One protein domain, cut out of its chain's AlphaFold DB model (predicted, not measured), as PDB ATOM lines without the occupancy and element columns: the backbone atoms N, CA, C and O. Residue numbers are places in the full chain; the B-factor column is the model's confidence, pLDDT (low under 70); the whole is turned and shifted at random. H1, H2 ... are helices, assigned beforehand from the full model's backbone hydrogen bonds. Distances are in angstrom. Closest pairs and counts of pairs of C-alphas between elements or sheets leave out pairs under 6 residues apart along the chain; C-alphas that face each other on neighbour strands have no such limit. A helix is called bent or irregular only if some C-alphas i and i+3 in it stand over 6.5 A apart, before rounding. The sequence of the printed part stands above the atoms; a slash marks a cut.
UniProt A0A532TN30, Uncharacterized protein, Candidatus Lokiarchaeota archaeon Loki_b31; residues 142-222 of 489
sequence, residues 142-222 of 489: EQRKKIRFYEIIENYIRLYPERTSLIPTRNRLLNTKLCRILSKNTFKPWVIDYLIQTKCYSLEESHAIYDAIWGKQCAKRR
ATOM      1  N   GLU A 142      79.269  83.006  92.053       65.75
ATOM      2  CA  GLU A 142      79.137  84.123  91.116       65.75
ATOM      3  C   GLU A 142      80.428  84.358  90.328       65.75
ATOM      4  O   GLU A 142      80.379  84.544  89.112       65.75
ATOM      5  N   GLN A 143      81.583  84.199  90.976       67.75
ATOM      6  CA  GLN A 143      82.891  84.258  90.318       67.75
ATOM      7  C   GLN A 143      83.042  83.179  89.236       67.75
ATOM      8  O   GLN A 143      83.408  83.490  88.107       67.75
ATOM      9  N   ARG A 144      82.649  81.927  89.521       68.94
ATOM     10  CA  ARG A 144      82.644  80.848  88.511       68.94
ATOM     11  C   ARG A 144      81.744  81.156  87.311       68.94
ATOM     12  O   ARG A 144      82.078  80.802  86.185       68.94
ATOM     13  N   LYS A 145      80.605  81.825  87.529       72.94
ATOM     14  CA  LYS A 145      79.721  82.269  86.434       72.94
ATOM     15  C   LYS A 145      80.374  83.363  85.594       72.94
ATOM     16  O   LYS A 145      80.211  83.352  84.377       72.94
ATOM     17  N   LYS A 146      81.097  84.281  86.238       75.75
ATOM     18  CA  LYS A 146      81.809  85.388  85.596       75.75
ATOM     19  C   LYS A 146      82.983  84.898  84.744       75.75
ATOM     20  O   LYS A 146      83.051  85.260  83.577       75.75
ATOM     21  N   ILE A 147      83.806  83.986  85.266       74.06
ATOM     22  CA  ILE A 147      84.911  83.353  84.518       74.06
ATOM     23  C   ILE A 147      84.377  82.630  83.276       74.06
ATOM     24  O   ILE A 147      84.788  82.926  82.159       74.06
ATOM     25  N   ARG A 148      83.358  81.777  83.446       76.06
ATOM     26  CA  ARG A 148      82.725  81.073  82.322       76.06
ATOM     27  C   ARG A 148      82.144  82.029  81.275       76.06
ATOM     28  O   ARG A 148      82.148  81.735  80.084       76.06
ATOM     29  N   PHE A 149      81.603  83.167  81.705       83.19
ATOM     30  CA  PHE A 149      81.120  84.189  80.784       83.19
ATOM     31  C   PHE A 149      82.262  84.821  79.974       83.19
ATOM     32  O   PHE A 149      82.086  85.053  78.780       83.19
ATOM     33  N   TYR A 150      83.423  85.053  80.588       85.31
ATOM     34  CA  TYR A 150      84.587  85.654  79.924       85.31
ATOM     35  C   TYR A 150      85.147  84.742  78.840       85.31
ATOM     36  O   TYR A 150      85.364  85.203  77.722       85.31
ATOM     37  N   GLU A 151      85.239  83.440  79.109       80.94
ATOM     38  CA  GLU A 151      85.616  82.433  78.106       80.94
ATOM     39  C   GLU A 151      84.686  82.455  76.882       80.94
ATOM     40  O   GLU A 151      85.126  82.346  75.736       80.94
ATOM     41  N   ILE A 152      83.378  82.622  77.105       82.12
ATOM     42  CA  ILE A 152      82.392  82.690  76.021       82.12
ATOM     43  C   ILE A 152      82.564  83.977  75.210       82.12
ATOM     44  O   ILE A 152      82.549  83.932  73.980       82.12
ATOM     45  N   ILE A 153      82.705  85.121  75.881       86.44
ATOM     46  CA  ILE A 153      82.809  86.428  75.224       86.44
ATOM     47  C   ILE A 153      84.137  86.591  74.479       86.44
ATOM     48  O   ILE A 153      84.130  87.167  73.393       86.44
ATOM     49  N   GLU A 154      85.243  86.031  74.976       86.12
ATOM     50  CA  GLU A 154      86.553  86.024  74.304       86.12
ATOM     51  C   GLU A 154      86.457  85.512  72.865       86.12
ATOM     52  O   GLU A 154      86.953  86.166  71.946       86.12
ATOM     53  N   ASN A 155      85.734  84.412  72.641       84.56
ATOM     54  CA  ASN A 155      85.560  83.836  71.305       84.56
ATOM     55  C   ASN A 155      84.895  84.798  70.311       84.56
ATOM     56  O   ASN A 155      85.143  84.714  69.110       84.56
ATOM     57  N   TYR A 156      84.061  85.718  70.798       86.25
ATOM     58  CA  TYR A 156      83.372  86.696  69.960       86.25
ATOM     59  C   TYR A 156      84.133  88.011  69.841       86.25
ATOM     60  O   TYR A 156      84.158  88.597  68.764       86.25
ATOM     61  N   ILE A 157      84.786  88.460  70.913       86.25
ATOM     62  CA  ILE A 157      85.594  89.685  70.894       86.25
ATOM     63  C   ILE A 157      86.787  89.548  69.940       86.25
ATOM     64  O   ILE A 157      87.125  90.519  69.278       86.25
ATOM     65  N   ARG A 158      87.347  88.344  69.755       84.75
ATOM     66  CA  ARG A 158      88.388  88.077  68.736       84.75
ATOM     67  C   ARG A 158      87.954  88.325  67.288       84.75
ATOM     68  O   ARG A 158      88.803  88.393  66.411       84.75
ATOM     69  N   LEU A 159      86.651  88.399  67.021       77.38
ATOM     70  CA  LEU A 159      86.108  88.675  65.689       77.38
ATOM     71  C   LEU A 159      85.940  90.179  65.430       77.38
ATOM     72  O   LEU A 159      85.500  90.562  64.348       77.38
ATOM     73  N   TYR A 160      86.213  91.026  66.420       79.94
ATOM     74  CA  TYR A 160      86.175  92.476  66.286       79.94
ATOM     75  C   TYR A 160      87.579  93.026  65.976       79.94
ATOM     76  O   TYR A 160      88.519  92.609  66.652       79.94
ATOM     77  N   PRO A 161      87.704  94.023  65.074       73.12
ATOM     78  CA  PRO A 161      86.633  94.695  64.316       73.12
ATOM     79  C   PRO A 161      86.209  94.017  62.995       73.12
ATOM     80  O   PRO A 161      85.144  94.337  62.460       73.12
ATOM     81  N   GLU A 162      86.984  93.074  62.464       73.00
ATOM     82  CA  GLU A 162      86.941  92.678  61.046       73.00
ATOM     83  C   GLU A 162      85.755  91.783  60.672       73.00
ATOM     84  O   GLU A 162      85.268  91.806  59.543       73.00
ATOM     85  N   ARG A 163      85.282  90.954  61.605       72.75
ATOM     86  CA  ARG A 163      84.261  89.917  61.371       72.75
ATOM     87  C   ARG A 163      83.101  90.035  62.333       72.75
ATOM     88  O   ARG A 163      82.475  89.046  62.722       72.75
ATOM     89  N   THR A 164      82.781  91.264  62.704       70.50
ATOM     90  CA  THR A 164      81.749  91.511  63.698       70.50
ATOM     91  C   THR A 164      80.404  90.900  63.281       70.50
ATOM     92  O   THR A 164      79.656  90.495  64.164       70.50
ATOM     93  N   SER A 165      80.093  90.762  61.982       64.94
ATOM     94  CA  SER A 165      78.850  90.150  61.461       64.94
ATOM     95  C   SER A 165      78.622  88.699  61.909       64.94
ATOM     96  O   SER A 165      77.477  88.248  61.952       64.94
ATOM     97  N   LEU A 166      79.689  87.991  62.286       74.62
ATOM     98  CA  LEU A 166      79.648  86.625  62.806       74.62
ATOM     99  C   LEU A 166      79.351  86.568  64.315       74.62
ATOM    100  O   LEU A 166      79.090  85.491  64.855       74.62
ATOM    101  N   ILE A 167      79.367  87.711  65.008       78.31
ATOM    102  CA  ILE A 167      79.089  87.791  66.442       78.31
ATOM    103  C   ILE A 167      77.567  87.717  66.676       78.31
ATOM    104  O   ILE A 167      76.819  88.556  66.161       78.31
ATOM    105  N   PRO A 168      77.069  86.747  67.467       74.75
ATOM    106  CA  PRO A 168      75.650  86.614  67.766       74.75
ATOM    107  C   PRO A 168      75.112  87.802  68.572       74.75
ATOM    108  O   PRO A 168      75.804  88.420  69.386       74.75
ATOM    109  N   THR A 169      73.824  88.092  68.379       74.00
ATOM    110  CA  THR A 169      73.142  89.176  69.094       74.00
ATOM    111  C   THR A 169      73.094  88.914  70.598       74.00
ATOM    112  O   THR A 169      73.084  87.765  71.051       74.00
ATOM    113  N   ARG A 170      72.960  89.990  71.386       79.31
ATOM    114  CA  ARG A 170      72.810  89.909  72.847       79.31
ATOM    115  C   ARG A 170      71.688  88.950  73.254       79.31
ATOM    116  O   ARG A 170      71.867  88.137  74.150       79.31
ATOM    117  N   ASN A 171      70.534  89.027  72.586       72.50
ATOM    118  CA  ASN A 171      69.390  88.169  72.898       72.50
ATOM    119  C   ASN A 171      69.670  86.700  72.549       72.50
ATOM    120  O   ASN A 171      69.325  85.822  73.334       72.50
ATOM    121  N   ARG A 172      70.333  86.424  71.415       74.75
ATOM    122  CA  ARG A 172      70.714  85.058  71.036       74.75
ATOM    123  C   ARG A 172      71.693  84.467  72.044       74.75
ATOM    124  O   ARG A 172      71.470  83.346  72.483       74.75
ATOM    125  N   LEU A 173      72.704  85.236  72.459       77.69
ATOM    126  CA  LEU A 173      73.642  84.839  73.510       77.69
ATOM    127  C   LEU A 173      72.913  84.504  74.809       77.69
ATOM    128  O   LEU A 173      73.030  83.375  75.279       77.69
ATOM    129  N   LEU A 174      72.091  85.424  75.324       75.12
ATOM    130  CA  LEU A 174      71.307  85.229  76.553       75.12
ATOM    131  C   LEU A 174      70.369  84.008  76.491       75.12
ATOM    132  O   LEU A 174      70.128  83.371  77.514       75.12
ATOM    133  N   ASN A 175      69.880  83.653  75.300       67.62
ATOM    134  CA  ASN A 175      69.011  82.494  75.087       67.62
ATOM    135  C   ASN A 175      69.772  81.171  74.885       67.62
ATOM    136  O   ASN A 175      69.163  80.100  74.961       67.62
ATOM    137  N   THR A 176      71.085  81.200  74.641       69.31
ATOM    138  CA  THR A 176      71.883  79.969  74.544       69.31
ATOM    139  C   THR A 176      72.043  79.300  75.910       69.31
ATOM    140  O   THR A 176      72.087  79.957  76.953       69.31
ATOM    141  N   LYS A 177      72.233  77.971  75.921       60.50
ATOM    142  CA  LYS A 177      72.625  77.236  77.141       60.50
ATOM    143  C   LYS A 177      73.919  77.783  77.772       60.50
ATOM    144  O   LYS A 177      74.134  77.569  78.960       60.50
ATOM    145  N   LEU A 178      74.742  78.494  76.995       56.66
ATOM    146  CA  LEU A 178      76.032  79.053  77.398       56.66
ATOM    147  C   LEU A 178      75.888  80.317  78.270       56.66
ATOM    148  O   LEU A 178      76.607  80.432  79.256       56.66
ATOM    149  N   CYS A 179      74.926  81.212  77.995       59.97
ATOM    150  CA  CYS A 179      74.712  82.437  78.794       59.97
ATOM    151  C   CYS A 179      73.394  82.471  79.590       59.97
ATOM    152  O   CYS A 179      73.057  83.513  80.153       59.97
ATOM    153  N   ARG A 180      72.682  81.338  79.724       59.34
ATOM    154  CA  ARG A 180      71.456  81.187  80.549       59.34
ATOM    155  C   ARG A 180      71.606  81.586  82.025       59.34
ATOM    156  O   ARG A 180      70.631  81.604  82.767       59.34
ATOM    157  N   ILE A 181      72.831  81.867  82.453       58.44
ATOM    158  CA  ILE A 181      73.207  82.220  83.816       58.44
ATOM    159  C   ILE A 181      73.090  83.726  84.103       58.44
ATOM    160  O   ILE A 181      73.292  84.125  85.249       58.44
ATOM    161  N   LEU A 182      72.765  84.551  83.096       63.38
ATOM    162  CA  LEU A 182      72.763  86.012  83.202       63.38
ATOM    163  C   LEU A 182      71.395  86.646  82.970       63.38
ATOM    164  O   LEU A 182      70.656  86.289  82.056       63.38
ATOM    165  N   SER A 183      71.103  87.672  83.772       66.25
ATOM    166  CA  SER A 183      69.988  88.581  83.515       66.25
ATOM    167  C   SER A 183      70.357  89.594  82.422       66.25
ATOM    168  O   SER A 183      71.535  89.896  82.201       66.25
ATOM    169  N   LYS A 184      69.348  90.203  81.779       65.50
ATOM    170  CA  LYS A 184      69.549  91.294  80.801       65.50
ATOM    171  C   LYS A 184      70.361  92.467  81.370       65.50
ATOM    172  O   LYS A 184      71.058  93.137  80.610       65.50
ATOM    173  N   ASN A 185      70.291  92.685  82.682       74.25
ATOM    174  CA  ASN A 185      70.965  93.786  83.366       74.25
ATOM    175  C   ASN A 185      72.430  93.471  83.694       74.25
ATOM    176  O   ASN A 185      73.200  94.387  83.946       74.25
ATOM    177  N   THR A 186      72.830  92.197  83.645       79.19
ATOM    178  CA  THR A 186      74.186  91.748  83.999       79.19
ATOM    179  C   THR A 186      75.113  91.667  82.783       79.19
ATOM    180  O   THR A 186      76.321  91.828  82.914       79.19
ATOM    181  N   PHE A 187      74.554  91.479  81.581       85.31
ATOM    182  CA  PHE A 187      75.335  91.289  80.354       85.31
ATOM    183  C   PHE A 187      76.233  92.487  80.022       85.31
ATOM    184  O   PHE A 187      77.434  92.319  79.851       85.31
ATOM    185  N   LYS A 188      75.669  93.704  79.950       88.75
ATOM    186  CA  LYS A 188      76.447  94.907  79.605       88.75
ATOM    187  C   LYS A 188      77.561  95.169  80.629       88.75
ATOM    188  O   LYS A 188      78.703  95.260  80.192       88.75
ATOM    189  N   PRO A 189      77.286  95.233  81.948       88.25
ATOM    190  CA  PRO A 189      78.339  95.430  82.941       88.25
ATOM    191  C   PRO A 189      79.469  94.405  82.841       88.25
ATOM    192  O   PRO A 189      80.624  94.787  82.934       88.25
ATOM    193  N   TRP A 190      79.163  93.128  82.604       88.62
ATOM    194  CA  TRP A 190      80.195  92.090  82.542       88.62
ATOM    195  C   TRP A 190      81.008  92.108  81.246       88.62
ATOM    196  O   TRP A 190      82.182  91.772  81.282       88.62
ATOM    197  N   VAL A 191      80.426  92.506  80.109       89.94
ATOM    198  CA  VAL A 191      81.220  92.721  78.885       89.94
ATOM    199  C   VAL A 191      82.162  93.908  79.060       89.94
ATOM    200  O   VAL A 191      83.324  93.811  78.687       89.94
ATOM    201  N   ILE A 192      81.678  95.012  79.638       90.12
ATOM    202  CA  ILE A 192      82.519  96.185  79.916       90.12
ATOM    203  C   ILE A 192      83.635  95.817  80.893       90.12
ATOM    204  O   ILE A 192      84.795  96.099  80.620       90.12
ATOM    205  N   ASP A 193      83.301  95.120  81.981       84.69
ATOM    206  CA  ASP A 193      84.293  94.657  82.951       84.69
ATOM    207  C   ASP A 193      85.323  93.728  82.300       84.69
ATOM    208  O   ASP A 193      86.511  93.905  82.507       84.69
ATOM    209  N   TYR A 194      84.911  92.801  81.435       87.94
ATOM    210  CA  TYR A 194      85.838  91.962  80.674       87.94
ATOM    211  C   TYR A 194      86.790  92.770  79.773       87.94
ATOM    212  O   TYR A 194      87.989  92.501  79.729       87.94
ATOM    213  N   LEU A 195      86.276  93.763  79.045       86.19
ATOM    214  CA  LEU A 195      87.092  94.584  78.144       86.19
ATOM    215  C   LEU A 195      88.128  95.412  78.916       86.19
ATOM    216  O   LEU A 195      89.282  95.488  78.498       86.19
ATOM    217  N   ILE A 196      87.747  95.943  80.077       79.44
ATOM    218  CA  ILE A 196      88.657  96.677  80.959       79.44
ATOM    219  C   ILE A 196      89.667  95.717  81.591       79.44
ATOM    220  O   ILE A 196      90.872  95.871  81.424       79.44
ATOM    221  N   GLN A 197      89.181  94.688  82.282       70.12
ATOM    222  CA  GLN A 197      90.001  93.834  83.145       70.12
ATOM    223  C   GLN A 197      90.869  92.850  82.354       70.12
ATOM    224  O   GLN A 197      91.981  92.525  82.760       70.12
ATOM    225  N   THR A 198      90.370  92.339  81.228       71.50
ATOM    226  CA  THR A 198      91.039  91.277  80.463       71.50
ATOM    227  C   THR A 198      91.657  91.790  79.168       71.50
ATOM    228  O   THR A 198      92.661  91.239  78.722       71.50
ATOM    229  N   LYS A 199      91.107  92.838  78.547       79.19
ATOM    230  CA  LYS A 199      91.683  93.424  77.323       79.19
ATOM    231  C   LYS A 199      92.417  94.745  77.549       79.19
ATOM    232  O   LYS A 199      93.112  95.172  76.636       79.19
ATOM    233  N   CYS A 200      92.365  95.300  78.761       74.81
ATOM    234  CA  CYS A 200      93.042  96.545  79.136       74.81
ATOM    235  C   CYS A 200      92.584  97.759  78.312       74.81
ATOM    236  O   CYS A 200      93.356  98.692  78.116       74.81
ATOM    237  N   TYR A 201      91.338  97.752  77.828       77.88
ATOM    238  CA  TYR A 201      90.735  98.936  77.220       77.88
ATOM    239  C   TYR A 201      90.340  99.948  78.297       77.88
ATOM    240  O   TYR A 201      89.949  99.574  79.407       77.88
ATOM    241  N   SER A 202      90.353 101.235  77.953       84.12
ATOM    242  CA  SER A 202      89.727 102.263  78.786       84.12
ATOM    243  C   SER A 202      88.212 102.034  78.905       84.12
ATOM    244  O   SER A 202      87.590 101.295  78.129       84.12
ATOM    245  N   LEU A 203      87.583 102.685  79.886       82.25
ATOM    246  CA  LEU A 203      86.133 102.614  80.079       82.25
ATOM    247  C   LEU A 203      85.370 103.107  78.835       82.25
ATOM    248  O   LEU A 203      84.379 102.498  78.428       82.25
ATOM    249  N   GLU A 204      85.849 104.186  78.223       85.31
ATOM    250  CA  GLU A 204      85.254 104.809  77.039       85.31
ATOM    251  C   GLU A 204      85.363 103.898  75.811       85.31
ATOM    252  O   GLU A 204      84.354 103.624  75.156       85.31
ATOM    253  N   GLU A 205      86.547 103.335  75.557       83.00
ATOM    254  CA  GLU A 205      86.764 102.358  74.483       83.00
ATOM    255  C   GLU A 205      85.922 101.098  74.687       83.00
ATOM    256  O   GLU A 205      85.289 100.605  73.753       83.00
ATOM    257  N   SER A 206      85.837 100.604  75.923       87.88
ATOM    258  CA  SER A 206      85.021  99.436  76.260       87.88
ATOM    259  C   SER A 206      83.542  99.680  75.959       87.88
ATOM    260  O   SER A 206      82.858  98.809  75.409       87.88
ATOM    261  N   HIS A 207      83.037 100.876  76.275       87.31
ATOM    262  CA  HIS A 207      81.681 101.287  75.926       87.31
ATOM    263  C   HIS A 207      81.471 101.385  74.416       87.31
ATOM    264  O   HIS A 207      80.465 100.867  73.923       87.31
ATOM    265  N   ALA A 208      82.420 101.970  73.684       83.69
ATOM    266  CA  ALA A 208      82.363 102.071  72.231       83.69
ATOM    267  C   ALA A 208      82.347 100.688  71.557       83.69
ATOM    268  O   ALA A 208      81.489 100.427  70.712       83.69
ATOM    269  N   ILE A 209      83.217  99.767  71.984       85.62
ATOM    270  CA  ILE A 209      83.268  98.381  71.493       85.62
ATOM    271  C   ILE A 209      81.955  97.655  71.809       85.62
ATOM    272  O   ILE A 209      81.357  97.027  70.930       85.62
ATOM    273  N   TYR A 210      81.453  97.769  73.044       90.00
ATOM    274  CA  TYR A 210      80.165  97.181  73.411       90.00
ATOM    275  C   TYR A 210      79.037  97.716  72.525       90.00
ATOM    276  O   TYR A 210      78.221  96.935  72.033       90.00
ATOM    277  N   ASP A 211      78.962  99.031  72.316       83.56
ATOM    278  CA  ASP A 211      77.879  99.627  71.542       83.56
ATOM    279  C   ASP A 211      77.993  99.306  70.040       83.56
ATOM    280  O   ASP A 211      76.965  99.098  69.383       83.56
ATOM    281  N   ALA A 212      79.214  99.142  69.523       78.62
ATOM    282  CA  ALA A 212      79.479  98.678  68.163       78.62
ATOM    283  C   ALA A 212      79.027  97.225  67.929       78.62
ATOM    284  O   ALA A 212      78.517  96.907  66.855       78.62
ATOM    285  N   ILE A 213      79.161  96.341  68.925       79.88
ATOM    286  CA  ILE A 213      78.839  94.910  68.778       79.88
ATOM    287  C   ILE A 213      77.405  94.579  69.236       79.88
ATOM    288  O   ILE A 213      76.702  93.804  68.586       79.88
ATOM    289  N   TRP A 214      76.947  95.159  70.348       82.62
ATOM    290  CA  TRP A 214      75.685  94.818  71.027       82.62
ATOM    291  C   TRP A 214      74.845  96.034  71.449       82.62
ATOM    292  O   TRP A 214      73.831  95.878  72.143       82.62
ATOM    293  N   GLY A 215      75.235  97.244  71.046       77.25
ATOM    294  CA  GLY A 215      74.493  98.469  71.334       77.25
ATOM    295  C   GLY A 215      73.126  98.518  70.656       77.25
ATOM    296  O   GLY A 215      72.831  97.776  69.717       77.25
ATOM    297  N   LYS A 216      72.272  99.447  71.105       64.56
ATOM    298  CA  LYS A 216      70.929  99.652  70.526       64.56
ATOM    299  C   LYS A 216      70.979  99.981  69.031       64.56
ATOM    300  O   LYS A 216      70.081  99.578  68.300       64.56
ATOM    301  N   GLN A 217      72.009 100.703  68.583       56.78
ATOM    302  CA  GLN A 217      72.194 101.004  67.164       56.78
ATOM    303  C   GLN A 217      72.691  99.785  66.378       56.78
ATOM    304  O   GLN A 217      72.212  99.563  65.275       56.78
ATOM    305  N   CYS A 218      73.544  98.934  66.958       56.72
ATOM    306  CA  CYS A 218      73.944  97.669  66.336       56.72
ATOM    307  C   CYS A 218      72.775  96.672  66.228       56.72
ATOM    308  O   CYS A 218      72.581  96.064  65.182       56.72
ATOM    309  N   ALA A 219      71.910  96.582  67.246       53.81
ATOM    310  CA  ALA A 219      70.688  95.768  67.198       53.81
ATOM    311  C   ALA A 219      69.669  96.237  66.137       53.81
ATOM    312  O   ALA A 219      68.824  95.453  65.727       53.81
ATOM    313  N   LYS A 220      69.748  97.505  65.704       52.75
ATOM    314  CA  LYS A 220      69.002  98.040  64.554       52.75
ATOM    315  C   LYS A 220      69.753  97.897  63.220       52.75
ATOM    316  O   LYS A 220      69.117  98.030  62.188       52.75
ATOM    317  N   ARG A 221      71.075  97.657  63.242       54.16
ATOM    318  CA  ARG A 221      71.969  97.481  62.073       54.16
ATOM    319  C   ARG A 221      72.285  95.999  61.756       54.16
ATOM    320  O   ARG A 221      72.963  95.704  60.777       54.16
ATOM    321  N   ARG A 222      71.801  95.047  62.570       59.19
ATOM    322  CA  ARG A 222      71.914  93.578  62.406       59.19
ATOM    323  C   ARG A 222      70.624  92.893  62.848       59.19
ATOM    324  O   ARG A 222      70.069  93.299  63.857       59.19
TER     325      ARG A 222
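What this domain is: This is residues 142 to 222 of the 489 residues of an uncharacterized protein of Candidatus Lokiarchaeota archaeon Loki_b31 (UniProt A0A532TN30). Helix H3 runs through the core of a small helical domain, with H1 crossing it nearly at right angles and H4 folded back on another side of it. Two short helices, H2 and H5, lie towards the end of the domain where H3 begins and H4 ends, and a long link with no named element joins H1 to H2. The printed part has 81 residues with five named helices, H1 to H5 in order along the chain, and no named strand, so its class is all helix. It is compact, with a radius of gyration of the C-alphas of 11.8 A, and the C-alphas span 31 by 27 by 21 A.

Where its parts are: Find C-alpha 142 at (79.137, 84.123, 91.116); from there H1 runs through residues 142 to 157, 21.9 A from first to last C-alpha. Go on to residues 170 to 175 for H2, 8.6 A long. H3 takes residues 184 to 199, beginning at C-alpha 184 at (69.549, 91.294, 80.801) and measuring 22.5 A. It is irregular, but only just: C-alphas 185 and 188 are 6.7 A apart. Next look at H4, residues 203 to 214, 15.9 A long, and then at H5, residues 216 to 221, 8.8 A long, ending at C-alpha 221 at (71.969, 97.481, 62.073).

How they stand to each other: Start at H1, where residues 146 to 153 alone touch H3, on its residues 190 to 194 alone; the closest C-alphas, those of Tyr 150 and Tyr 194, are 6.5 A apart. Their lines are about perpendicular, only just, at 72 degrees. H1 and H4 are apart. H2 is close to H3 but not clearly touching, the closest C-alphas being those of Leu 174 and Lys 184, 7.6 A apart. H2 is also close to H4 but not clearly touching, with the C-alphas of Arg 170 and Trp 214 the closest, at 6.0 A. H3 and H4 touch, closest at the C-alphas of Ile 192 and Ser 206, 5.5 A, at a steep tilt of 55 degrees, opposite ways. H4 and H5 touch only at the corner by their link, and only just, with 3 pairs of C-alphas within 8 A; the closest are those of Ala 212 and Cys 218, 5.9 A. Along the backbone, the O i to N i+4 pairs are each within hydrogen-bond range in H2, H4 and H5, against 10 of 12 in H1 and 10 of 12 in H3.

The domain as a whole: The two C-alphas farthest apart, those of Gln 143 and Arg 221, are 33.0 A apart. The printed part has no cut. The link from H1 to H2, residues 158 to 169, is long, while those from H3 to H4 and from H4 to H5 are tight. The mean pLDDT of the printed part is 75.7; look for values under 70 at residues 142 to 144, 165, 175 to 184 and 216 to 222.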